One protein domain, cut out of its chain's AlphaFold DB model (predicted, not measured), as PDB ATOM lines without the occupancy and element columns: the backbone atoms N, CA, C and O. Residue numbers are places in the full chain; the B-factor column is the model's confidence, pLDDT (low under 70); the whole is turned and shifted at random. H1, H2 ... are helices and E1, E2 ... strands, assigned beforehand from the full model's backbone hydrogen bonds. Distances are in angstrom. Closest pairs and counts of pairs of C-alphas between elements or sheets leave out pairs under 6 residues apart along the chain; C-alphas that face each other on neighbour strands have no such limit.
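What this domain is: This is residues 143 to 330 of the 605 residues of an uncharacterized protein of Anaerolineae bacterium CG_4_9_14_3_um_filter_57_17 (UniProt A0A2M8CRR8). A small four-stranded parallel sheet with E1 in its middle stands in a body of helices, with H2 and H7 side by side next to it. H6 lies at one end of the longest axis, and a small unit of E3, H5 and E4 makes the other, while H1 and H3 lead from H2 toward H5. The 188 printed residues hold seven named helices and six strands, in the order E1 H1 H2 E2 H3 H4 E3 H5 E4 H6 E5 H7 E6. The class is mixed, and the whole is compact, with a radius of gyration of the C-alphas of 16.0 A and spans of 43 by 35 by 29 A.

Where its parts are: E1, residues 143 to 149, begins at C-alpha 143 (179.334, 252.249, 191.980) and is 19.9 A long. H1 is residues 158 to 166, H2 179 to 189 with 15.6 A, E2 193 to 195, H3 203 to 209 and H4 213 to 221. E3 is residues 229 to 231, H5 237 to 249 with 18.3 A, and E4 258 to 260. H6, residues 280 to 292, begins at C-alpha 280 (185.912, 234.713, 185.078) and is 18.4 A long. E5 is residues 296 to 301 with 16.2 A, H7 310 to 321 with 15.9 A, and E6, residues 326 to 329, ends at C-alpha 329 (177.600, 251.620, 198.172).

How they stand to each other: In the branched sheet E1 is the parallel neighbour of E2, E5 and E6. E2 and E6 lie on one side of E1, beside residues 146 to 148 and 143 to 145, and E5 on the other. N 148 and O 194 are 2.9 A apart, N 147 and O 298 2.9 A, and N 144 and O 327 2.9 A, each within hydrogen-bond range. E1, H1 H2, E2 form a strand-helix-strand unit, two parallel neighbour strands with helices between, and its crossover is right-handed. H6 and H7 only graze the sheet, with residues 285 to 290 and 317 to 321; H2, only just on it with 5 pairs of C-alphas within 10 A, grazes it too. H2 and H7 touch at a shallow tilt of 28 degrees, the same way, closest at the C-alphas of Gly 181 and Gly 310, 3.9 A. H1 touches H2, closest at the C-alphas of Trp 165 and Leu 179, 4.9 A, and H3 about perpendicular at 83 degrees, closest at those of Ala 161 and Ala 206, 6.0 A. H4 is close to but not clearly touching H3, with the C-alphas of Leu 207 and Leu 213 5.7 A apart. E3, H5, E4 form another such unit; N 231 and O 259 are 2.7 A apart, within hydrogen-bond range. In H1 to H6 every O i to N i+4 pair is within hydrogen-bond range, in H7 7 of 8.

The domain as a whole: The C-alphas of Thr 157 and Ile 291, the two farthest apart, are 46.7 A apart. The printed part has no cut, and its long links are H1 to H2 and E4 to H6. The mean pLDDT of the printed part is 87.9; residues 231 to 239 and 260 to 269 are under 70.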
ATOM      1  N   PRO A 143     180.300 252.618 190.951       93.62
ATOM      2  CA  PRO A 143     179.334 252.249 191.980       93.62
ATOM      3  C   PRO A 143     178.885 250.790 191.860       93.62
ATOM      4  O   PRO A 143     178.397 250.378 190.805       93.62
ATOM      5  N   LEU A 144     179.013 250.033 192.950       93.75
ATOM      6  CA  LEU A 144     178.477 248.681 193.090       93.75
ATOM      7  C   LEU A 144     177.459 248.645 194.231       93.75
ATOM      8  O   LEU A 144     177.784 249.052 195.343       93.75
ATOM      9  N   ASN A 145     176.270 248.106 193.977       92.75
ATOM     10  CA  ASN A 145     175.258 247.871 195.009       92.75
ATOM     11  C   ASN A 145     175.111 246.368 195.249       92.75
ATOM     12  O   ASN A 145     175.057 245.600 194.288       92.75
ATOM     13  N   PHE A 146     175.009 245.947 196.507       93.69
ATOM     14  CA  PHE A 146     174.793 244.548 196.882       93.69
ATOM     15  C   PHE A 146     173.406 244.383 197.470       93.69
ATOM     16  O   PHE A 146     173.137 244.880 198.554       93.69
ATOM     17  N   VAL A 147     172.520 243.710 196.744       92.31
ATOM     18  CA  VAL A 147     171.087 243.721 197.035       92.31
ATOM     19  C   VAL A 147     170.569 242.299 197.067       92.31
ATOM     20  O   VAL A 147     170.643 241.591 196.062       92.31
ATOM     21  N   PHE A 148     170.018 241.887 198.201       91.31
ATOM     22  CA  PHE A 148     169.532 240.528 198.406       91.31
ATOM     23  C   PHE A 148     168.075 240.519 198.854       91.31
ATOM     24  O   PHE A 148     167.661 241.343 199.661       91.31
ATOM     25  N   PHE A 149     167.313 239.557 198.346       88.00
ATOM     26  CA  PHE A 149     165.979 239.205 198.831       88.00
ATOM     27  C   PHE A 149     165.934 237.705 199.122       88.00
ATOM     28  O   PHE A 149     166.858 236.976 198.749       88.00
ATOM     29  N   ASN A 150     164.865 237.227 199.757       85.12
ATOM     30  CA  ASN A 150     164.777 235.861 200.272       85.12
ATOM     31  C   ASN A 150     165.918 235.580 201.270       85.12
ATOM     32  O   ASN A 150     166.531 234.516 201.270       85.12
ATOM     33  N   THR A 151     166.304 236.570 202.075       90.75
ATOM     34  CA  THR A 151     167.530 236.498 202.889       90.75
ATOM     35  C   THR A 151     167.348 235.596 204.100       90.75
ATOM     36  O   THR A 151     168.230 234.799 204.420       90.75
ATOM     37  N   PHE A 152     166.173 235.669 204.724       90.94
ATOM     38  CA  PHE A 152     165.877 234.945 205.956       90.94
ATOM     39  C   PHE A 152     164.480 234.310 205.988       90.94
ATOM     40  O   PHE A 152     164.157 233.574 206.915       90.94
ATOM     41  N   GLU A 153     163.648 234.537 204.968       79.62
ATOM     42  CA  GLU A 153     162.295 233.985 204.913       79.62
ATOM     43  C   GLU A 153     162.257 232.577 204.258       79.62
ATOM     44  O   GLU A 153     162.989 232.286 203.307       79.62
ATOM     45  N   PRO A 154     161.427 231.638 204.746       82.94
ATOM     46  CA  PRO A 154     160.782 231.654 206.052       82.94
ATOM     47  C   PRO A 154     161.735 231.256 207.187       82.94
ATOM     48  O   PRO A 154     162.614 230.413 207.006       82.94
ATOM     49  N   ALA A 155     161.489 231.820 208.371       88.62
ATOM     50  CA  ALA A 155     162.150 231.490 209.637       88.62
ATOM     51  C   ALA A 155     161.113 231.287 210.761       88.62
ATOM     52  O   ALA A 155     161.282 231.752 211.885       88.62
ATOM     53  N   ALA A 156     159.994 230.631 210.443       88.81
ATOM     54  CA  ALA A 156     158.867 230.508 211.364       88.81
ATOM     55  C   ALA A 156     159.117 229.511 212.501       88.81
ATOM     56  O   ALA A 156     158.546 229.668 213.579       88.81
ATOM     57  N   THR A 157     159.949 228.493 212.262       94.19
ATOM     58  CA  THR A 157     160.340 227.482 213.253       94.19
ATOM     59  C   THR A 157     161.823 227.608 213.620       94.19
ATOM     60  O   THR A 157     162.607 228.100 212.800       94.19
ATOM     61  N   PRO A 158     162.257 227.108 214.795       95.88
ATOM     62  CA  PRO A 158     163.676 227.047 215.143       95.88
ATOM     63  C   PRO A 158     164.542 226.362 214.076       95.88
ATOM     64  O   PRO A 158     165.626 226.845 213.756       95.88
ATOM     65  N   ALA A 159     164.058 225.268 213.476       94.06
ATOM     66  CA  ALA A 159     164.776 224.561 212.416       94.06
ATOM     67  C   ALA A 159     164.946 225.418 211.158       94.06
ATOM     68  O   ALA A 159     166.020 225.430 210.560       94.06
ATOM     69  N   GLN A 160     163.897 226.135 210.750       92.50
ATOM     70  CA  GLN A 160     163.973 227.047 209.611       92.50
ATOM     71  C   GLN A 160     164.929 228.206 209.905       92.50
ATOM     72  O   GLN A 160     165.822 228.460 209.104       92.50
ATOM     73  N   ALA A 161     164.799 228.848 211.069       95.00
ATOM     74  CA  ALA A 161     165.656 229.956 211.484       95.00
ATOM     75  C   ALA A 161     167.139 229.558 211.501       95.00
ATOM     76  O   ALA A 161     167.963 230.218 210.868       95.00
ATOM     77  N   LEU A 162     167.474 228.435 212.146       95.25
ATOM     78  CA  LEU A 162     168.845 227.926 212.198       95.25
ATOM     79  C   LEU A 162     169.392 227.631 210.799       95.25
ATOM     80  O   LEU A 162     170.528 227.992 210.494       95.25
ATOM     81  N   ARG A 163     168.571 227.043 209.921       92.44
ATOM     82  CA  ARG A 163     168.988 226.758 208.548       92.44
ATOM     83  C   ARG A 163     169.210 228.014 207.711       92.44
ATOM     84  O   ARG A 163     170.144 228.078 206.921       92.44
ATOM     85  N   ARG A 164     168.359 229.025 207.865       93.62
ATOM     86  CA  ARG A 164     168.511 230.304 207.156       93.62
ATOM     87  C   ARG A 164     169.711 231.099 207.659       93.62
ATOM     88  O   ARG A 164     170.315 231.847 206.892       93.62
ATOM     89  N   TRP A 165     170.072 230.922 208.925       95.88
ATOM     90  CA  TRP A 165     171.197 231.608 209.546       95.88
ATOM     91  C   TRP A 165     172.539 230.969 209.212       95.88
ATOM     92  O   TRP A 165     173.447 231.660 208.749       95.88
ATOM     93  N   ASP A 166     172.657 229.663 209.436       94.19
ATOM     94  CA  ASP A 166     173.929 228.950 209.405       94.19
ATOM     95  C   ASP A 166     173.727 227.460 209.071       94.19
ATOM     96  O   ASP A 166     174.131 226.580 209.841       94.19
ATOM     97  N   ALA A 167     173.059 227.157 207.948       90.69
ATOM     98  CA  ALA A 167     172.789 225.768 207.595       90.69
ATOM     99  C   ALA A 167     174.040 225.006 207.161       90.69
ATOM    100  O   ALA A 167     174.862 225.498 206.391       90.69
ATOM    101  N   ALA A 168     174.140 223.754 207.587       89.25
ATOM    102  CA  ALA A 168     175.115 222.785 207.128       89.25
ATOM    103  C   ALA A 168     174.554 221.957 205.963       89.25
ATOM    104  O   ALA A 168     173.424 221.480 206.005       89.25
ATOM    105  N   HIS A 169     175.378 221.725 204.939       87.12
ATOM    106  CA  HIS A 169     175.024 220.930 203.755       87.12
ATOM    107  C   HIS A 169     173.806 221.433 202.958       87.12
ATOM    108  O   HIS A 169     173.230 220.681 202.177       87.12
ATOM    109  N   SER A 170     173.436 222.703 203.121       84.12
ATOM    110  CA  SER A 170     172.376 223.384 202.364       84.12
ATOM    111  C   SER A 170     172.894 224.109 201.121       84.12
ATOM    112  O   SER A 170     172.098 224.498 200.268       84.12
ATOM    113  N   GLY A 171     174.213 224.308 201.014       81.50
ATOM    114  CA  GLY A 171     174.824 224.958 199.862       81.50
ATOM    115  C   GLY A 171     174.670 224.134 198.576       81.50
ATOM    116  O   GLY A 171     174.518 222.910 198.644       81.50
ATOM    117  N   PRO A 172     174.768 224.761 197.388       76.94
ATOM    118  CA  PRO A 172     174.612 224.077 196.101       76.94
ATOM    119  C   PRO A 172     175.533 222.866 195.882       76.94
ATOM    120  O   PRO A 172     175.252 222.044 195.010       76.94
ATOM    121  N   ARG A 173     176.632 222.733 196.640       82.88
ATOM    122  CA  ARG A 173     177.527 221.564 196.595       82.88
ATOM    123  C   ARG A 173     177.743 220.938 197.978       82.88
ATOM    124  O   ARG A 173     178.751 220.273 198.210       82.88
ATOM    125  N   GLY A 174     176.780 221.110 198.885       85.69
ATOM    126  CA  GLY A 174     176.798 220.523 200.225       85.69
ATOM    127  C   GLY A 174     177.669 221.282 201.228       85.69
ATOM    128  O   GLY A 174     178.076 220.714 202.240       85.69
ATOM    129  N   GLU A 175     177.972 222.551 200.971       91.69
ATOM    130  CA  GLU A 175     178.673 223.424 201.909       91.69
ATOM    131  C   GLU A 175     177.726 223.997 202.967       91.69
ATOM    132  O   GLU A 175     176.505 223.825 202.919       91.69
ATOM    133  N   ARG A 176     178.313 224.712 203.927       93.50
ATOM    134  CA  ARG A 176     177.574 225.562 204.854       93.50
ATOM    135  C   ARG A 176     177.054 226.793 204.107       93.50
ATOM    136  O   ARG A 176     177.839 227.469 203.441       93.50
ATOM    137  N   HIS A 177     175.755 227.060 204.189       94.81
ATOM    138  CA  HIS A 177     175.094 228.174 203.510       94.81
ATOM    139  C   HIS A 177     174.044 228.799 204.426       94.81
ATOM    140  O   HIS A 177     173.173 228.107 204.944       94.81
ATOM    141  N   GLY A 178     174.154 230.105 204.649       95.25
ATOM    142  CA  GLY A 178     173.236 230.864 205.490       95.25
ATOM    143  C   GLY A 178     173.629 232.335 205.559       95.25
ATOM    144  O   GLY A 178     174.743 232.712 205.182       95.25
ATOM    145  N   LEU A 179     172.707 233.184 206.017       97.19
ATOM    146  CA  LEU A 179     172.884 234.640 206.045       97.19
ATOM    147  C   LEU A 179     174.153 235.062 206.799       97.19
ATOM    148  O   LEU A 179     174.847 235.978 206.360       97.19
ATOM    149  N   LYS A 180     174.516 234.334 207.863       97.06
ATOM    150  CA  LYS A 180     175.731 234.580 208.644       97.06
ATOM    151  C   LYS A 180     176.990 234.628 207.775       97.06
ATOM    152  O   LYS A 180     177.826 235.505 207.959       97.06
ATOM    153  N   GLY A 181     177.121 233.719 206.805       95.62
ATOM    154  CA  GLY A 181     178.300 233.646 205.937       95.62
ATOM    155  C   GLY A 181     178.479 234.888 205.062       95.62
ATOM    156  O   GLY A 181     179.603 235.354 204.881       95.62
ATOM    157  N   LEU A 182     177.374 235.443 204.555       97.56
ATOM    158  CA  LEU A 182     177.380 236.683 203.781       97.56
ATOM    159  C   LEU A 182     177.703 237.892 204.666       97.56
ATOM    160  O   LEU A 182     178.534 238.714 204.284       97.56
ATOM    161  N   LEU A 183     177.070 237.988 205.839       98.25
ATOM    162  CA  LEU A 183     177.286 239.090 206.779       98.25
ATOM    163  C   LEU A 183     178.729 239.130 207.287       98.25
ATOM    164  O   LEU A 183     179.357 240.184 207.227       98.25
ATOM    165  N   ASP A 184     179.285 237.984 207.690       98.00
ATOM    166  CA  ASP A 184     180.683 237.872 208.124       98.00
ATOM    167  C   ASP A 184     181.642 238.327 207.011       98.00
ATOM    168  O   ASP A 184     182.565 239.109 207.251       98.00
ATOM    169  N   ALA A 185     181.406 237.877 205.772       97.75
ATOM    170  CA  ALA A 185     182.220 238.254 204.620       97.75
ATOM    171  C   ALA A 185     182.131 239.757 204.307       97.75
ATOM    172  O   ALA A 185     183.143 240.378 203.970       97.75
ATOM    173  N   ALA A 186     180.940 240.342 204.403       98.25
ATOM    174  CA  ALA A 186     180.708 241.757 204.143       98.25
ATOM    175  C   ALA A 186     181.304 242.652 205.236       98.25
ATOM    176  O   ALA A 186     182.013 243.605 204.912       98.25
ATOM    177  N   GLU A 187     181.106 242.303 206.510       97.81
ATOM    178  CA  GLU A 187     181.695 242.994 207.664       97.81
ATOM    179  C   GLU A 187     183.230 242.962 207.587       97.81
ATOM    180  O   GLU A 187     183.879 244.002 207.700       97.81
ATOM    181  N   GLN A 188     183.821 241.799 207.280       96.94
ATOM    182  CA  GLN A 188     185.272 241.640 207.139       96.94
ATOM    183  C   GLN A 188     185.875 242.500 206.017       96.94
ATOM    184  O   GLN A 188     187.021 242.942 206.127       96.94
ATOM    185  N   ASN A 189     185.125 242.728 204.936       96.69
ATOM    186  CA  ASN A 189     185.594 243.455 203.755       96.69
ATOM    187  C   ASN A 189     185.049 244.889 203.656       96.69
ATOM    188  O   ASN A 189     185.326 245.559 202.658       96.69
ATOM    189  N   ALA A 190     184.313 245.353 204.675       96.81
ATOM    190  CA  ALA A 190     183.621 246.642 204.718       96.81
ATOM    191  C   ALA A 190     182.754 246.907 203.472       96.81
ATOM    192  O   ALA A 190     182.759 248.006 202.913       96.81
ATOM    193  N   ILE A 191     182.029 245.881 203.018       97.00
ATOM    194  CA  ILE A 191     181.121 245.975 201.872       97.00
ATOM    195  C   ILE A 191     179.698 246.213 202.386       97.00
ATOM    196  O   ILE A 191     179.170 245.341 203.075       97.00
ATOM    197  N   PRO A 192     179.061 247.353 202.066       97.31
ATOM    198  CA  PRO A 192     177.665 247.574 202.404       97.31
ATOM    199  C   PRO A 192     176.736 246.624 201.644       97.31
ATOM    200  O   PRO A 192     176.944 246.356 200.458       97.31
ATOM    201  N   LEU A 193     175.698 246.152 202.333       96.38
ATOM    202  CA  LEU A 193     174.641 245.291 201.805       96.38
ATOM    203  C   LEU A 193     173.269 245.939 202.010       96.38
ATOM    204  O   LEU A 193     173.029 246.552 203.046       96.38
ATOM    205  N   THR A 194     172.342 245.703 201.087       94.19
ATOM    206  CA  THR A 194     170.909 245.951 201.279       94.19
ATOM    207  C   THR A 194     170.168 244.613 201.340       94.19
ATOM    208  O   THR A 194     170.208 243.834 200.379       94.19
ATOM    209  N   LEU A 195     169.481 244.337 202.454       93.56
ATOM    210  CA  LEU A 195     168.681 243.119 202.650       93.56
ATOM    211  C   LEU A 195     167.195 243.475 202.651       93.56
ATOM    212  O   LEU A 195     166.682 244.068 203.593       93.56
ATOM    213  N   LEU A 196     166.511 243.109 201.573       87.06
ATOM    214  CA  LEU A 196     165.193 243.633 201.221       87.06
ATOM    215  C   LEU A 196     164.030 243.061 202.043       87.06
ATOM    216  O   LEU A 196     162.926 243.587 201.959       87.06
ATOM    217  N   ASP A 197     164.242 241.966 202.769       82.69
ATOM    218  CA  ASP A 197     163.191 241.197 203.443       82.69
ATOM    219  C   ASP A 197     163.557 240.771 204.874       82.69
ATOM    220  O   ASP A 197     162.956 239.851 205.433       82.69
ATOM    221  N   LEU A 198     164.545 241.434 205.487       90.38
ATOM    222  CA  LEU A 198     164.968 241.097 206.849       90.38
ATOM    223  C   LEU A 198     164.046 241.693 207.921       90.38
ATOM    224  O   LEU A 198     163.858 241.085 208.970       90.38
ATOM    225  N   GLU A 199     163.424 242.847 207.663       87.31
ATOM    226  CA  GLU A 199     162.539 243.536 208.620       87.31
ATOM    227  C   GLU A 199     161.112 242.979 208.648       87.31
ATOM    228  O   GLU A 199     160.137 243.698 208.898       87.31
ATOM    229  N   THR A 200     160.948 241.688 208.369       79.56
ATOM    230  CA  THR A 200     159.648 241.044 208.528       79.56
ATOM    231  C   THR A 200     159.404 240.686 209.993       79.56
ATOM    232  O   THR A 200     160.334 240.340 210.731       79.56
ATOM    233  N   PRO A 201     158.136 240.675 210.435       75.19
ATOM    234  CA  PRO A 201     157.783 240.244 211.786       75.19
ATOM    235  C   PRO A 201     158.128 238.770 212.052       75.19
ATOM    236  O   PRO A 201     158.106 238.344 213.199       75.19
ATOM    237  N   PHE A 202     158.444 237.965 211.036       81.38
ATOM    238  CA  PHE A 202     158.898 236.588 211.245       81.38
ATOM    239  C   PHE A 202     160.416 236.489 211.390       81.38
ATOM    240  O   PHE A 202     160.893 235.698 212.200       81.38
ATOM    241  N   ALA A 203     161.173 237.296 210.643       89.69
ATOM    242  CA  ALA A 203     162.627 237.242 210.658       89.69
ATOM    243  C   ALA A 203     163.225 237.818 211.948       89.69
ATOM    244  O   ALA A 203     164.069 237.165 212.558       89.69
ATOM    245  N   LEU A 204     162.774 238.991 212.409       92.25
ATOM    246  CA  LEU A 204     163.403 239.659 213.558       92.25
ATOM    247  C   LEU A 204     163.294 238.873 214.880       92.25
ATOM    248  O   LEU A 204     164.330 238.683 215.518       92.25
ATOM    249  N   PRO A 205     162.125 238.321 215.277       92.06
ATOM    250  CA  PRO A 205     162.042 237.465 216.462       92.06
ATOM    251  C   PRO A 205     162.925 236.218 216.371       92.06
ATOM    252  O   PRO A 205     163.517 235.804 217.365       92.06
ATOM    253  N   ALA A 206     163.025 235.620 215.181       95.00
ATOM    254  CA  ALA A 206     163.860 234.448 214.952       95.00
ATOM    255  C   ALA A 206     165.359 234.786 215.036       95.00
ATOM    256  O   ALA A 206     166.124 234.031 215.631       95.00
ATOM    257  N   LEU A 207     165.780 235.935 214.495       95.94
ATOM    258  CA  LEU A 207     167.147 236.449 214.633       95.94
ATOM    259  C   LEU A 207     167.491 236.782 216.088       95.94
ATOM    260  O   LEU A 207     168.626 236.555 216.502       95.94
ATOM    261  N   ASP A 208     166.533 237.297 216.861       95.56
ATOM    262  CA  ASP A 208     166.710 237.547 218.296       95.56
ATOM    263  C   ASP A 208     166.960 236.234 219.051       95.56
ATOM    264  O   ASP A 208     167.973 236.106 219.736       95.56
ATOM    265  N   ALA A 209     166.131 235.211 218.806       95.25
ATOM    266  CA  ALA A 209     166.282 233.878 219.400       95.25
ATOM    267  C   ALA A 209     167.594 233.165 218.997       95.25
ATOM    268  O   ALA A 209     168.098 232.313 219.727       95.25
ATOM    269  N   LEU A 210     168.172 233.510 217.842       95.81
ATOM    270  CA  LEU A 210     169.497 233.046 217.402       95.81
ATOM    271  C   LEU A 210     170.661 233.857 218.002       95.81
ATOM    272  O   LEU A 210     171.824 233.503 217.805       95.81
ATOM    273  N   GLY A 211     170.386 234.982 218.669       95.38
ATOM    274  CA  GLY A 211     171.400 235.948 219.100       95.38
ATOM    275  C   GLY A 211     172.052 236.729 217.947       95.38
ATOM    276  O   GLY A 211     173.092 237.369 218.137       95.38
ATOM    277  N   ALA A 212     171.456 236.696 216.752       95.81
ATOM    278  CA  ALA A 212     171.992 237.275 215.521       95.81
ATOM    279  C   ALA A 212     171.815 238.802 215.433       95.81
ATOM    280  O   ALA A 212     172.612 239.475 214.772       95.81
ATOM    281  N   LEU A 213     170.831 239.381 216.138       95.44
ATOM    282  CA  LEU A 213     170.544 240.825 216.085       95.44
ATOM    283  C   LEU A 213     171.734 241.707 216.477       95.44
ATOM    284  O   LEU A 213     171.876 242.816 215.967       95.44
ATOM    285  N   ASN A 214     172.635 241.210 217.327       95.38
ATOM    286  CA  ASN A 214     173.844 241.947 217.684       95.38
ATOM    287  C   ASN A 214     174.744 242.213 216.470       95.38
ATOM    288  O   ASN A 214     175.384 243.259 216.424       95.38
ATOM    289  N   GLN A 215     174.839 241.285 215.512       97.00
ATOM    290  CA  GLN A 215     175.604 241.513 214.282       97.00
ATOM    291  C   GLN A 215     174.885 242.501 213.367       97.00
ATOM    292  O   GLN A 215     175.510 243.456 212.915       97.00
ATOM    293  N   ILE A 216     173.574 242.324 213.182       96.88
ATOM    294  CA  ILE A 216     172.732 243.207 212.365       96.88
ATOM    295  C   ILE A 216     172.863 244.665 212.821       96.88
ATOM    296  O   ILE A 216     173.281 245.512 212.036       96.88
ATOM    297  N   ARG A 217     172.631 244.944 214.112       96.06
ATOM    298  CA  ARG A 217     172.736 246.300 214.684       96.06
ATOM    299  C   ARG A 217     174.135 246.895 214.543       96.06
ATOM    300  O   ARG A 217     174.278 248.082 214.273       96.06
ATOM    301  N   ARG A 218     175.192 246.091 214.734       96.88
ATOM    302  CA  ARG A 218     176.576 246.567 214.558       96.88
ATOM    303  C   ARG A 218     176.866 246.940 213.108       96.88
ATOM    304  O   ARG A 218     177.480 247.977 212.878       96.88
ATOM    305  N   MET A 219     176.445 246.111 212.154       97.44
ATOM    306  CA  MET A 219     176.655 246.379 210.732       97.44
ATOM    307  C   MET A 219     175.840 247.586 210.262       97.44
ATOM    308  O   MET A 219     176.376 248.424 209.543       97.44
ATOM    309  N   GLU A 220     174.596 247.724 210.717       95.56
ATOM    310  CA  GLU A 220     173.760 248.902 210.460       95.56
ATOM    311  C   GLU A 220     174.408 250.178 211.020       95.56
ATOM    312  O   GLU A 220     174.635 251.136 210.281       95.56
ATOM    313  N   ALA A 221     174.831 250.169 212.290       95.31
ATOM    314  CA  ALA A 221     175.523 251.301 212.912       95.31
ATOM    315  C   ALA A 221     176.854 251.659 212.221       95.31
ATOM    316  O   ALA A 221     177.295 252.809 212.276       95.31
ATOM    317  N   ALA A 222     177.500 250.688 211.569       96.19
ATOM    318  CA  ALA A 222     178.708 250.890 210.773       96.19
ATOM    319  C   ALA A 222     178.428 251.369 209.333       96.19
ATOM    320  O   ALA A 222     179.377 251.603 208.584       96.19
ATOM    321  N   GLY A 223     177.160 251.503 208.927       95.12
ATOM    322  CA  GLY A 223     176.775 251.835 207.552       95.12
ATOM    323  C   GLY A 223     177.075 250.716 206.549       95.12
ATOM    324  O   GLY A 223     177.272 250.987 205.366       95.12
ATOM    325  N   LEU A 224     177.160 249.468 207.019       96.50
ATOM    326  CA  LEU A 224     177.390 248.274 206.200       96.50
ATOM    327  C   LEU A 224     176.104 247.501 205.897       96.50
ATOM    328  O   LEU A 224     176.141 246.517 205.159       96.50
ATOM    329  N   LEU A 225     174.979 247.916 206.469       95.69
ATOM    330  CA  LEU A 225     173.701 247.258 206.274       95.69
ATOM    331  C   LEU A 225     172.596 248.295 206.116       95.69
ATOM    332  O   LEU A 225     172.461 249.185 206.951       95.69
ATOM    333  N   GLU A 226     171.818 248.155 205.053       93.50
ATOM    334  CA  GLU A 226     170.558 248.856 204.847       93.50
ATOM    335  C   GLU A 226     169.419 247.840 204.860       93.50
ATOM    336  O   GLU A 226     169.465 246.816 204.168       93.50
ATOM    337  N   LEU A 227     168.394 248.149 205.647       92.75
ATOM    338  CA  LEU A 227     167.219 247.319 205.845       92.75
ATOM    339  C   LEU A 227     165.977 248.123 205.433       92.75
ATOM    340  O   LEU A 227     165.499 248.966 206.189       92.75
ATOM    341  N   PRO A 228     165.492 247.968 204.190       88.19
ATOM    342  CA  PRO A 228     164.261 248.612 203.759       88.19
ATOM    343  C   PRO A 228     163.042 247.964 204.408       88.19
ATOM    344  O   PRO A 228     162.947 246.736 204.477       88.19
ATOM    345  N   ALA A 229     162.055 248.783 204.759       83.00
ATOM    346  CA  ALA A 229     160.769 248.289 205.219       83.00
ATOM    347  C   ALA A 229     160.063 247.509 204.097       83.00
ATOM    348  O   ALA A 229     159.978 247.946 202.940       83.00
ATOM    349  N   VAL A 230     159.519 246.344 204.442       73.94
ATOM    350  CA  VAL A 230     158.922 245.426 203.466       73.94
ATOM    351  C   VAL A 230     157.477 245.820 203.170       73.94
ATOM    352  O   VAL A 230     156.650 245.961 204.070       73.94
ATOM    353  N   MET A 231     157.154 245.937 201.885       69.56
ATOM    354  CA  MET A 231     155.799 246.081 201.366       69.56
ATOM    355  C   MET A 231     155.423 244.847 200.545       69.56
ATOM    356  O   MET A 231     156.037 244.553 199.518       69.56
ATOM    357  N   PHE A 232     154.380 244.126 200.950       62.72
ATOM    358  CA  PHE A 232     153.917 242.963 200.181       62.72
ATOM    359  C   PHE A 232     153.208 243.381 198.885       62.72
ATOM    360  O   PHE A 232     153.329 242.701 197.864       62.72
ATOM    361  N   SER A 233     152.577 244.559 198.873       56.28
ATOM    362  CA  SER A 233     152.100 245.219 197.657       56.28
ATOM    363  C   SER A 233     152.012 246.749 197.813       56.28
ATOM    364  O   SER A 233     151.933 247.253 198.937       56.28
ATOM    365  N   PRO A 234     151.971 247.517 196.703       53.97
ATOM    366  CA  PRO A 234     151.879 248.983 196.746       53.97
ATOM    367  C   PRO A 234     150.612 249.526 197.424       53.97
ATOM    368  O   PRO A 234     150.587 250.681 197.836       53.97
ATOM    369  N   ALA A 235     149.553 248.716 197.517       55.34
ATOM    370  CA  ALA A 235     148.270 249.106 198.098       55.34
ATOM    371  C   ALA A 235     148.177 248.839 199.615       55.34
ATOM    372  O   ALA A 235     147.153 249.137 200.223       55.34
ATOM    373  N   GLU A 236     149.213 248.260 200.232       63.16
ATOM    374  CA  GLU A 236     149.148 247.710 201.590       63.16
ATOM    375  C   GLU A 236     150.019 248.488 202.585       63.16
ATOM    376  O   GLU A 236     151.078 248.018 203.012       63.16
ATOM    377  N   SER A 237     149.525 249.650 203.023       63.09
ATOM    378  CA  SER A 237     150.117 250.440 204.119       63.09
ATOM    379  C   SER A 237     150.344 249.629 205.402       63.09
ATOM    380  O   SER A 237     151.296 249.889 206.135       63.09
ATOM    381  N   ASP A 238     149.509 248.614 205.647       66.50
ATOM    382  CA  ASP A 238     149.577 247.740 206.824       66.50
ATOM    383  C   ASP A 238     150.903 246.967 206.896       66.50
ATOM    384  O   ASP A 238     151.487 246.836 207.967       66.50
ATOM    385  N   SER A 239     151.421 246.489 205.758       66.94
ATOM    386  CA  SER A 239     152.663 245.699 205.714       66.94
ATOM    387  C   SER A 239     153.890 246.520 206.119       66.94
ATOM    388  O   SER A 239     154.663 246.102 206.983       66.94
ATOM    389  N   ARG A 240     153.979 247.747 205.595       74.81
ATOM    390  CA  ARG A 240     154.988 248.737 205.980       74.81
ATOM    391  C   ARG A 240     154.890 249.078 207.467       74.81
ATOM    392  O   ARG A 240     155.907 249.120 208.148       74.81
ATOM    393  N   ALA A 241     153.680 249.295 207.983       74.94
ATOM    394  CA  ALA A 241     153.481 249.615 209.394       74.94
ATOM    395  C   ALA A 241     153.914 248.468 210.326       74.94
ATOM    396  O   ALA A 241     154.507 248.731 211.374       74.94
ATOM    397  N   VAL A 242     153.669 247.207 209.944       73.06
ATOM    398  CA  VAL A 242     154.175 246.039 210.687       73.06
ATOM    399  C   VAL A 242     155.699 245.963 210.629       73.06
ATOM    400  O   VAL A 242     156.321 245.726 211.660       73.06
ATOM    401  N   SER A 243     156.298 246.181 209.456       79.44
ATOM    402  CA  SER A 243     157.756 246.163 209.282       79.44
ATOM    403  C   SER A 243     158.429 247.225 210.165       79.44
ATOM    404  O   SER A 243     159.261 246.882 211.000       79.44
ATOM    405  N   HIS A 244     157.936 248.469 210.134       82.62
ATOM    406  CA  HIS A 244     158.401 249.561 211.008       82.62
ATOM    407  C   HIS A 244     158.184 249.306 212.490       82.62
ATOM    408  O   HIS A 244     158.963 249.740 213.338       82.62
ATOM    409  N   PHE A 245     157.076 248.664 212.845       82.19
ATOM    410  CA  PHE A 245     156.846 248.268 214.225       82.19
ATOM    411  C   PHE A 245     157.876 247.235 214.677       82.19
ATOM    412  O   PHE A 245     158.474 247.415 215.734       82.19
ATOM    413  N   ALA A 246     158.107 246.198 213.872       81.75
ATOM    414  CA  ALA A 246     159.063 245.151 214.189       81.75
ATOM    415  C   ALA A 246     160.491 245.715 214.274       81.75
ATOM    416  O   ALA A 246     161.157 245.501 215.283       81.75
ATOM    417  N   ALA A 247     160.931 246.504 213.289       87.31
ATOM    418  CA  ALA A 247     162.245 247.146 213.286       87.31
ATOM    419  C   ALA A 247     162.471 247.984 214.556       87.31
ATOM    420  O   ALA A 247     163.434 247.759 215.292       87.31
ATOM    421  N   ARG A 248     161.518 248.865 214.896       87.50
ATOM    422  CA  ARG A 248     161.580 249.674 216.126       87.50
ATOM    423  C   ARG A 248     161.567 248.832 217.392       87.50
ATOM    424  O   ARG A 248     162.281 249.157 218.334       87.50
ATOM    425  N   ALA A 249     160.764 247.772 217.432       86.81
ATOM    426  CA  ALA A 249     160.713 246.895 218.592       86.81
ATOM    427  C   ALA A 249     162.056 246.201 218.846       86.81
ATOM    428  O   ALA A 249     162.377 245.924 219.994       86.81
ATOM    429  N   PHE A 250     162.851 245.964 217.802       91.12
ATOM    430  CA  PHE A 250     164.176 245.354 217.890       91.12
ATOM    431  C   PHE A 250     165.330 246.358 217.759       91.12
ATOM    432  O   PHE A 250     166.456 245.942 217.477       91.12
ATOM    433  N   ASP A 251     165.095 247.644 218.036       92.50
ATOM    434  CA  ASP A 251     166.112 248.708 218.015       92.50
ATOM    435  C   ASP A 251     166.912 248.773 216.695       92.50
ATOM    436  O   ASP A 251     168.128 248.976 216.714       92.50
ATOM    437  N   LEU A 252     166.246 248.549 215.560       90.94
ATOM    438  CA  LEU A 252     166.805 248.764 214.222       90.94
ATOM    439  C   LEU A 252     166.457 250.167 213.720       90.94
ATOM    440  O   LEU A 252     165.431 250.745 214.106       90.94
ATOM    441  N   ALA A 253     167.333 250.736 212.896       88.19
ATOM    442  CA  ALA A 253     167.119 252.054 212.329       88.19
ATOM    443  C   ALA A 253     166.049 252.001 211.234       88.19
ATOM    444  O   ALA A 253     166.093 251.177 210.330       88.19
ATOM    445  N   ASP A 254     165.117 252.952 211.263       81.62
ATOM    446  CA  ASP A 254     164.246 253.186 210.115       81.62
ATOM    447  C   ASP A 254     165.085 253.818 208.995       81.62
ATOM    448  O   ASP A 254     165.462 254.993 209.061       81.62
ATOM    449  N   SER A 255     165.406 253.025 207.972       79.69
ATOM    450  CA  SER A 255     166.141 253.490 206.791       79.69
ATOM    451  C   SER A 255     165.337 254.496 205.956       79.69
ATOM    452  O   SER A 255     165.882 255.159 205.072       79.69
ATOM    453  N   GLY A 256     164.023 254.591 206.180       77.69
ATOM    454  CA  GLY A 256     163.064 255.269 205.318       77.69
ATOM    455  C   GLY A 256     162.821 254.537 203.995       77.69
ATOM    456  O   GLY A 256     161.794 254.799 203.364       77.69
ATOM    457  N   ALA A 257     163.723 253.627 203.595       78.38
ATOM    458  CA  ALA A 257     163.657 252.798 202.400       78.38
ATOM    459  C   ALA A 257     162.474 251.836 202.459       78.38
ATOM    460  O   ALA A 257     162.099 251.334 203.514       78.38
ATOM    461  N   THR A 258     161.863 251.579 201.304       72.38
ATOM    462  CA  THR A 258     160.770 250.606 201.189       72.38
ATOM    463  C   THR A 258     161.002 249.709 199.986       72.38
ATOM    464  O   THR A 258     161.412 250.169 198.919       72.38
ATOM    465  N   PHE A 259     160.735 248.419 200.155       71.50
ATOM    466  CA  PHE A 259     160.853 247.419 199.102       71.50
ATOM    467  C   PHE A 259     159.498 246.771 198.840       71.50
ATOM    468  O   PHE A 259     158.857 246.294 199.767       71.50
ATOM    469  N   THR A 260     159.050 246.731 197.581       64.94
ATOM    470  CA  THR A 260     157.807 246.038 197.212       64.94
ATOM    471  C   THR A 260     158.111 244.675 196.596       64.94
ATOM    472  O   THR A 260     158.729 244.606 195.534       64.94
ATOM    473  N   VAL A 261     157.606 243.592 197.194       60.22
ATOM    474  CA  VAL A 261     157.959 242.215 196.793       60.22
ATOM    475  C   VAL A 261     157.507 241.850 195.369       60.22
ATOM    476  O   VAL A 261     158.131 241.025 194.705       60.22
ATOM    477  N   SER A 262     156.471 242.504 194.833       56.09
ATOM    478  CA  SER A 262     155.996 242.270 193.458       56.09
ATOM    479  C   SER A 262     156.943 242.783 192.361       56.09
ATOM    480  O   SER A 262     156.722 242.492 191.186       56.09
ATOM    481  N   ALA A 263     157.971 243.560 192.712       53.50
ATOM    482  CA  ALA A 263     158.967 244.081 191.786       53.50
ATOM    483  C   ALA A 263     160.321 243.430 192.081       53.50
ATOM    484  O   ALA A 263     161.196 244.052 192.682       53.50
ATOM    485  N   ALA A 264     160.502 242.172 191.662       54.06
ATOM    486  CA  ALA A 264     161.833 241.574 191.650       54.06
ATOM    487  C   ALA A 264     162.762 242.531 190.882       54.06
ATOM    488  O   ALA A 264     162.480 242.819 189.709       54.06
ATOM    489  N   PRO A 265     163.811 243.088 191.515       58.16
ATOM    490  CA  PRO A 265     164.645 244.047 190.822       58.16
ATOM    491  C   PRO A 265     165.281 243.333 189.626       58.16
ATOM    492  O   PRO A 265     165.597 242.141 189.702       58.16
ATOM    493  N   GLN A 266     165.457 244.036 188.504       56.19
ATOM    494  CA  GLN A 266     166.282 243.524 187.412       56.19
ATOM    495  C   GLN A 266     167.736 243.516 187.887       56.19
ATOM    496  O   GLN A 266     168.487 244.465 187.683       56.19
ATOM    497  N   ILE A 267     168.100 242.462 188.608       62.69
ATOM    498  CA  ILE A 267     169.453 242.229 189.094       62.69
ATOM    499  C   ILE A 267     170.188 241.497 187.980       62.69
ATOM    500  O   ILE A 267     169.620 240.626 187.314       62.69
ATOM    501  N   ALA A 268     171.444 241.880 187.752       63.06
ATOM    502  CA  ALA A 268     172.320 241.158 186.840       63.06
ATOM    503  C   ALA A 268     172.294 239.649 187.171       63.06
ATOM    504  O   ALA A 268     172.079 239.288 188.332       63.06
ATOM    505  N   PRO A 269     172.494 238.755 186.184       65.69
ATOM    506  CA  PRO A 269     172.500 237.315 186.429       65.69
ATOM    507  C   PRO A 269     173.380 236.979 187.636       65.69
ATOM    508  O   PRO A 269     174.524 237.435 187.723       65.69
ATOM    509  N   GLN A 270     172.812 236.226 188.582       74.38
ATOM    510  CA  GLN A 270     173.463 235.948 189.856       74.38
ATOM    511  C   GLN A 270     174.776 235.206 189.602       74.38
ATOM    512  O   GLN A 270     174.762 234.155 188.957       74.38
ATOM    513  N   PRO A 271     175.921 235.730 190.066       80.00
ATOM    514  CA  PRO A 271     177.172 235.029 189.878       80.00
ATOM    515  C   PRO A 271     177.205 233.788 190.774       80.00
ATOM    516  O   PRO A 271     177.087 233.898 191.993       80.00
ATOM    517  N   ASP A 272     177.417 232.619 190.170       87.81
ATOM    518  CA  ASP A 272     177.746 231.391 190.894       87.81
ATOM    519  C   ASP A 272     179.180 231.481 191.423       87.81
ATOM    520  O   ASP A 272     180.140 231.045 190.783       87.81
ATOM    521  N   LEU A 273     179.333 232.097 192.592       93.19
ATOM    522  CA  LEU A 273     180.591 232.189 193.311       93.19
ATOM    523  C   LEU A 273     181.202 230.809 193.565       93.19
ATOM    524  O   LEU A 273     180.534 229.778 193.675       93.19
ATOM    525  N   THR A 274     182.522 230.810 193.682       93.31
ATOM    526  CA  THR A 274     183.320 229.619 193.969       93.31
ATOM    527  C   THR A 274     184.305 229.911 195.097       93.31
ATOM    528  O   THR A 274     184.436 231.053 195.531       93.31
ATOM    529  N   ARG A 275     185.084 228.909 195.524       93.44
ATOM    530  CA  ARG A 275     186.212 229.117 196.457       93.44
ATOM    531  C   ARG A 275     187.257 230.113 195.951       93.44
ATOM    532  O   ARG A 275     187.973 230.688 196.756       93.44
ATOM    533  N   ALA A 276     187.339 230.323 194.637       91.19
ATOM    534  CA  ALA A 276     188.206 231.329 194.024       91.19
ATOM    535  C   ALA A 276     187.536 232.721 193.925       91.19
ATOM    536  O   ALA A 276     188.044 233.616 193.250       91.19
ATOM    537  N   GLY A 277     186.370 232.909 194.554       93.88
ATOM    538  CA  GLY A 277     185.562 234.121 194.467       93.88
ATOM    539  C   GLY A 277     184.763 234.194 193.165       93.88
ATOM    540  O   GLY A 277     184.120 233.220 192.758       93.88
ATOM    541  N   PHE A 278     184.787 235.363 192.519       94.94
ATOM    542  CA  PHE A 278     184.047 235.610 191.282       94.94
ATOM    543  C   PHE A 278     184.534 234.733 190.123       94.94
ATOM    544  O   PHE A 278     185.734 234.735 189.837       94.94
ATOM    545  N   PRO A 279     183.625 234.072 189.383       93.69
ATOM    546  CA  PRO A 279     183.963 233.430 188.118       93.69
ATOM    547  C   PRO A 279     184.511 234.424 187.092       93.69
ATOM    548  O   PRO A 279     184.150 235.604 187.085       93.69
ATOM    549  N   LEU A 280     185.303 233.916 186.145       92.50
ATOM    550  CA  LEU A 280     185.912 234.713 185.078       92.50
ATOM    551  C   LEU A 280     184.898 235.573 184.305       92.50
ATOM    552  O   LEU A 280     185.159 236.739 184.018       92.50
ATOM    553  N   GLY A 281     183.725 235.010 183.994       91.56
ATOM    554  CA  GLY A 281     182.647 235.728 183.307       91.56
ATOM    555  C   GLY A 281     182.137 236.934 184.100       91.56
ATOM    556  O   GLY A 281     181.959 238.009 183.533       91.56
ATOM    557  N   THR A 282     181.986 236.800 185.420       92.38
ATOM    558  CA  THR A 282     181.560 237.901 186.294       92.38
ATOM    559  C   THR A 282     182.632 238.977 186.412       92.38
ATOM    560  O   THR A 282     182.318 240.163 186.348       92.38
ATOM    561  N   ARG A 283     183.910 238.584 186.519       94.06
ATOM    562  CA  ARG A 283     185.026 239.542 186.514       94.06
ATOM    563  C   ARG A 283     185.042 240.355 185.214       94.06
ATOM    564  O   ARG A 283     185.222 241.568 185.268       94.06
ATOM    565  N   ARG A 284     184.800 239.721 184.056       93.12
ATOM    566  CA  ARG A 284     184.695 240.424 182.759       93.12
ATOM    567  C   ARG A 284     183.556 241.431 182.758       93.12
ATOM    568  O   ARG A 284     183.799 242.590 182.447       93.12
ATOM    569  N   LEU A 285     182.368 241.010 183.194       90.62
ATOM    570  CA  LEU A 285     181.199 241.882 183.287       90.62
ATOM    571  C   LEU A 285     181.473 243.118 184.163       90.62
ATOM    572  O   LEU A 285     181.098 244.228 183.793       90.62
ATOM    573  N   LEU A 286     182.164 242.951 185.296       92.81
ATOM    574  CA  LEU A 286     182.552 244.060 186.174       92.81
ATOM    575  C   LEU A 286     183.460 245.075 185.463       92.81
ATOM    576  O   LEU A 286     183.232 246.279 185.561       92.81
ATOM    577  N   TYR A 287     184.463 244.608 184.716       93.31
ATOM    578  CA  TYR A 287     185.342 245.493 183.945       93.31
ATOM    579  C   TYR A 287     184.637 246.140 182.747       93.31
ATOM    580  O   TYR A 287     184.875 247.313 182.472       93.31
ATOM    581  N   GLU A 288     183.757 245.421 182.051       92.00
ATOM    582  CA  GLU A 288     182.945 245.975 180.961       92.00
ATOM    583  C   GLU A 288     182.061 247.125 181.462       92.00
ATOM    584  O   GLU A 288     182.035 248.194 180.851       92.00
ATOM    585  N   ASN A 289     181.419 246.951 182.622       92.00
ATOM    586  CA  ASN A 289     180.627 248.003 183.260       92.00
ATOM    587  C   ASN A 289     181.492 249.163 183.768       92.00
ATOM    588  O   ASN A 289     181.077 250.314 183.656       92.00
ATOM    589  N   LEU A 290     182.710 248.896 184.258       93.25
ATOM    590  CA  LEU A 290     183.669 249.944 184.631       93.25
ATOM    591  C   LEU A 290     184.052 250.803 183.420       93.25
ATOM    592  O   LEU A 290     184.042 252.026 183.513       93.25
ATOM    593  N   ILE A 291     184.344 250.179 182.277       92.25
ATOM    594  CA  ILE A 291     184.655 250.885 181.025       92.25
ATOM    595  C   ILE A 291     183.435 251.689 180.555       92.25
ATOM    596  O   ILE A 291     183.563 252.855 180.174       92.25
ATOM    597  N   ALA A 292     182.243 251.093 180.622       92.56
ATOM    598  CA  ALA A 292     180.989 251.733 180.235       92.56
ATOM    599  C   ALA A 292     180.473 252.772 181.252       92.56
ATOM    600  O   ALA A 292     179.524 253.488 180.942       92.56
ATOM    601  N   HIS A 293     181.086 252.863 182.438       91.88
ATOM    602  CA  HIS A 293     180.634 253.680 183.571       91.88
ATOM    603  C   HIS A 293     179.166 253.416 183.959       91.88
ATOM    604  O   HIS A 293     178.429 254.335 184.319       91.88
ATOM    605  N   GLN A 294     178.730 252.159 183.867       90.12
ATOM    606  CA  GLN A 294     177.368 251.743 184.196       90.12
ATOM    607  C   GLN A 294     177.334 251.141 185.604       90.12
ATOM    608  O   GLN A 294     177.964 250.103 185.817       90.12
ATOM    609  N   PRO A 295     176.643 251.772 186.577       88.62
ATOM    610  CA  PRO A 295     176.480 251.213 187.915       88.62
ATOM    611  C   PRO A 295     175.954 249.782 187.854       88.62
ATOM    612  O   PRO A 295     175.068 249.482 187.053       88.62
ATOM    613  N   LEU A 296     176.474 248.918 188.723       89.06
ATOM    614  CA  LEU A 296     176.103 247.508 188.729       89.06
ATOM    615  C   LEU A 296     175.510 247.108 190.076       89.06
ATOM    616  O   LEU A 296     176.098 247.345 191.130       89.06
ATOM    617  N   THR A 297     174.364 246.435 190.023       88.12
ATOM    618  CA  THR A 297     173.769 245.773 191.184       88.12
ATOM    619  C   THR A 297     174.081 244.282 191.131       88.12
ATOM    620  O   THR A 297     173.730 243.599 190.167       88.12
ATOM    621  N   LEU A 298     174.735 243.784 192.175       91.00
ATOM    622  CA  LEU A 298     175.032 242.376 192.415       91.00
ATOM    623  C   LEU A 298     174.106 241.832 193.512       91.00
ATOM    624  O   LEU A 298     173.681 242.575 194.391       91.00
ATOM    625  N   GLY A 299     173.818 240.531 193.482       89.75
ATOM    626  CA  GLY A 299     173.022 239.849 194.509       89.75
ATOM    627  C   GLY A 299     171.819 239.105 193.929       89.75
ATOM    628  O   GLY A 299     171.975 238.354 192.967       89.75
ATOM    629  N   GLY A 300     170.637 239.270 194.520       87.69
ATOM    630  CA  GLY A 300     169.360 238.678 194.102       87.69
ATOM    631  C   GLY A 300     168.741 237.726 195.121       87.69
ATOM    632  O   GLY A 300     168.838 237.970 196.320       87.69
ATOM    633  N   ASP A 301     168.085 236.665 194.639       87.00
ATOM    634  CA  ASP A 301     167.531 235.595 195.476       87.00
ATOM    635  C   ASP A 301     168.671 234.926 196.248       87.00
ATOM    636  O   ASP A 301     169.491 234.201 195.677       87.00
ATOM    637  N   PHE A 302     168.761 235.218 197.539       91.00
ATOM    638  CA  PHE A 302     169.867 234.782 198.373       91.00
ATOM    639  C   PHE A 302     169.908 233.254 198.496       91.00
ATOM    640  O   PHE A 302     170.978 232.662 198.333       91.00
ATOM    641  N   GLN A 303     168.750 232.604 198.668       86.56
ATOM    642  CA  GLN A 303     168.659 231.146 198.847       86.56
ATOM    643  C   GLN A 303     169.005 230.361 197.587       86.56
ATOM    644  O   GLN A 303     169.421 229.211 197.683       86.56
ATOM    645  N   LYS A 304     168.823 230.955 196.404       86.25
ATOM    646  CA  LYS A 304     169.215 230.329 195.132       86.25
ATOM    647  C   LYS A 304     170.644 230.653 194.717       86.25
ATOM    648  O   LYS A 304     171.124 230.114 193.725       86.25
ATOM    649  N   SER A 305     171.319 231.516 195.467       90.50
ATOM    650  CA  SER A 305     172.670 231.956 195.160       90.50
ATOM    651  C   SER A 305     173.711 231.279 196.042       90.50
ATOM    652  O   SER A 305     173.434 230.767 197.123       90.50
ATOM    653  N   THR A 306     174.960 231.357 195.609       94.31
ATOM    654  CA  THR A 306     176.141 230.910 196.361       94.31
ATOM    655  C   THR A 306     176.645 231.946 197.375       94.31
ATOM    656  O   THR A 306     177.609 231.675 198.088       94.31
ATOM    657  N   TRP A 307     175.996 233.113 197.488       95.00
ATOM    658  CA  TRP A 307     176.392 234.180 198.418       95.00
ATOM    659  C   TRP A 307     176.253 233.791 199.891       95.00
ATOM    660  O   TRP A 307     176.991 234.311 200.722       95.00
ATOM    661  N   GLY A 308     175.353 232.860 200.223       93.25
ATOM    662  CA  GLY A 308     175.224 232.348 201.591       93.25
ATOM    663  C   GLY A 308     176.377 231.447 202.027       93.25
ATOM    664  O   GLY A 308     176.543 231.191 203.217       93.25
ATOM    665  N   THR A 309     177.210 230.989 201.093       95.75
ATOM    666  CA  THR A 309     178.409 230.218 201.413       95.75
ATOM    667  C   THR A 309     179.554 231.179 201.730       95.75
ATOM    668  O   THR A 309     180.179 231.734 200.827       95.75
ATOM    669  N   GLY A 310     179.874 231.354 203.018       94.12
ATOM    670  CA  GLY A 310     180.940 232.268 203.463       94.12
ATOM    671  C   GLY A 310     182.306 231.994 202.815       94.12
ATOM    672  O   GLY A 310     183.012 232.934 202.456       94.12
ATOM    673  N   GLU A 311     182.639 230.721 202.551       94.69
ATOM    674  CA  GLU A 311     183.855 230.317 201.815       94.69
ATOM    675  C   GLU A 311     183.926 230.885 200.386       94.69
ATOM    676  O   GLU A 311     185.001 230.902 199.789       94.69
ATOM    677  N   TYR A 312     182.793 231.301 199.812       96.12
ATOM    678  CA  TYR A 312     182.678 231.802 198.437       96.12
ATOM    679  C   TYR A 312     182.483 233.318 198.417       96.12
ATOM    680  O   TYR A 312     183.126 234.016 197.630       96.12
ATOM    681  N   ALA A 313     181.650 233.838 199.321       96.62
ATOM    682  CA  ALA A 313     181.426 235.271 199.476       96.62
ATOM    683  C   ALA A 313     182.701 236.007 199.918       96.62
ATOM    684  O   ALA A 313     183.057 237.019 199.316       96.62
ATOM    685  N   ALA A 314     183.436 235.484 200.906       97.00
ATOM    686  CA  ALA A 314     184.636 236.134 201.437       97.00
ATOM    687  C   ALA A 314     185.720 236.421 200.375       97.00
ATOM    688  O   ALA A 314     186.124 237.582 200.264       97.00
ATOM    689  N   PRO A 315     186.180 235.451 199.554       96.88
ATOM    690  CA  PRO A 315     187.166 235.738 198.510       96.88
ATOM    691  C   PRO A 315     186.619 236.660 197.413       96.88
ATOM    692  O   PRO A 315     187.364 237.486 196.890       96.88
ATOM    693  N   ALA A 316     185.325 236.575 197.078       96.88
ATOM    694  CA  ALA A 316     184.708 237.474 196.103       96.88
ATOM    695  C   ALA A 316     184.716 238.936 196.589       96.88
ATOM    696  O   ALA A 316     185.125 239.835 195.853       96.88
ATOM    697  N   LEU A 317     184.323 239.178 197.841       97.44
ATOM    698  CA  LEU A 317     184.319 240.519 198.426       97.44
ATOM    699  C   LEU A 317     185.741 241.051 198.650       97.44
ATOM    700  O   LEU A 317     186.009 242.202 198.314       97.44
ATOM    701  N   ALA A 318     186.683 240.210 199.087       96.69
ATOM    702  CA  ALA A 318     188.095 240.590 199.203       96.69
ATOM    703  C   ALA A 318     188.701 241.012 197.853       96.69
ATOM    704  O   ALA A 318     189.430 242.006 197.772       96.69
ATOM    705  N   TRP A 319     188.358 240.299 196.774       96.50
ATOM    706  CA  TRP A 319     188.778 240.637 195.413       96.50
ATOM    707  C   TRP A 319     188.298 242.033 194.987       96.50
ATOM    708  O   TRP A 319     189.053 242.768 194.341       96.50
ATOM    709  N   LEU A 320     187.079 242.424 195.372       96.19
ATOM    710  CA  LEU A 320     186.542 243.762 195.106       96.19
ATOM    711  C   LEU A 320     187.190 244.832 195.972       96.19
ATOM    712  O   LEU A 320     187.642 245.839 195.433       96.19
ATOM    713  N   THR A 321     187.298 244.612 197.283       95.31
ATOM    714  CA  THR A 321     187.906 245.576 198.216       95.31
ATOM    715  C   THR A 321     189.363 245.868 197.859       95.31
ATOM    716  O   THR A 321     189.852 246.983 198.041       95.31
ATOM    717  N   ALA A 322     190.069 244.900 197.269       95.62
ATOM    718  CA  ALA A 322     191.420 245.113 196.772       95.62
ATOM    719  C   ALA A 322     191.498 246.083 195.576       95.62
ATOM    720  O   ALA A 322     192.604 246.511 195.242       95.62
ATOM    721  N   ARG A 323     190.396 246.420 194.897       96.31
ATOM    722  CA  ARG A 323     190.371 247.184 193.637       96.31
ATOM    723  C   ARG A 323     189.741 248.564 193.849       96.31
ATOM    724  O   ARG A 323     188.521 248.686 193.874       96.31
ATOM    725  N   PRO A 324     190.541 249.641 193.920       95.50
ATOM    726  CA  PRO A 324     190.048 250.953 194.346       95.50
ATOM    727  C   PRO A 324     189.194 251.698 193.308       95.50
ATOM    728  O   PRO A 324     188.730 252.806 193.568       95.50
ATOM    729  N   TYR A 325     189.031 251.131 192.115       95.19
ATOM    730  CA  TYR A 325     188.138 251.626 191.067       95.19
ATOM    731  C   TYR A 325     186.765 250.939 191.096       95.19
ATOM    732  O   TYR A 325     185.941 251.201 190.228       95.19
ATOM    733  N   PHE A 326     186.498 250.097 192.095       95.88
ATOM    734  CA  PHE A 326     185.151 249.710 192.490       95.88
ATOM    735  C   PHE A 326     184.823 250.376 193.823       95.88
ATOM    736  O   PHE A 326     185.664 250.450 194.716       95.88
ATOM    737  N   SER A 327     183.601 250.875 193.950       95.06
ATOM    738  CA  SER A 327     183.110 251.495 195.174       95.06
ATOM    739  C   SER A 327     181.788 250.850 195.534       95.06
ATOM    740  O   SER A 327     180.774 251.148 194.907       95.06
ATOM    741  N   ALA A 328     181.800 249.982 196.542       94.44
ATOM    742  CA  ALA A 328     180.571 249.441 197.097       94.44
ATOM    743  C   ALA A 328     179.801 250.541 197.842       94.44
ATOM    744  O   ALA A 328     180.402 251.355 198.546       94.44
ATOM    745  N   GLN A 329     178.490 250.597 197.632       92.56
ATOM    746  CA  GLN A 329     177.600 251.620 198.172       92.56
ATOM    747  C   GLN A 329     176.296 250.973 198.625       92.56
ATOM    748  O   GLN A 329     175.910 249.910 198.133       92.56
ATOM    749  N   ILE A 330     175.612 251.648 199.540       85.94
ATOM    750  CA  ILE A 330     174.207 251.375 199.817       85.94
ATOM    751  C   ILE A 330     173.396 251.879 198.616       85.94
ATOM    752  O   ILE A 330     173.603 253.004 198.150       85.94
TER     753      ILE A 330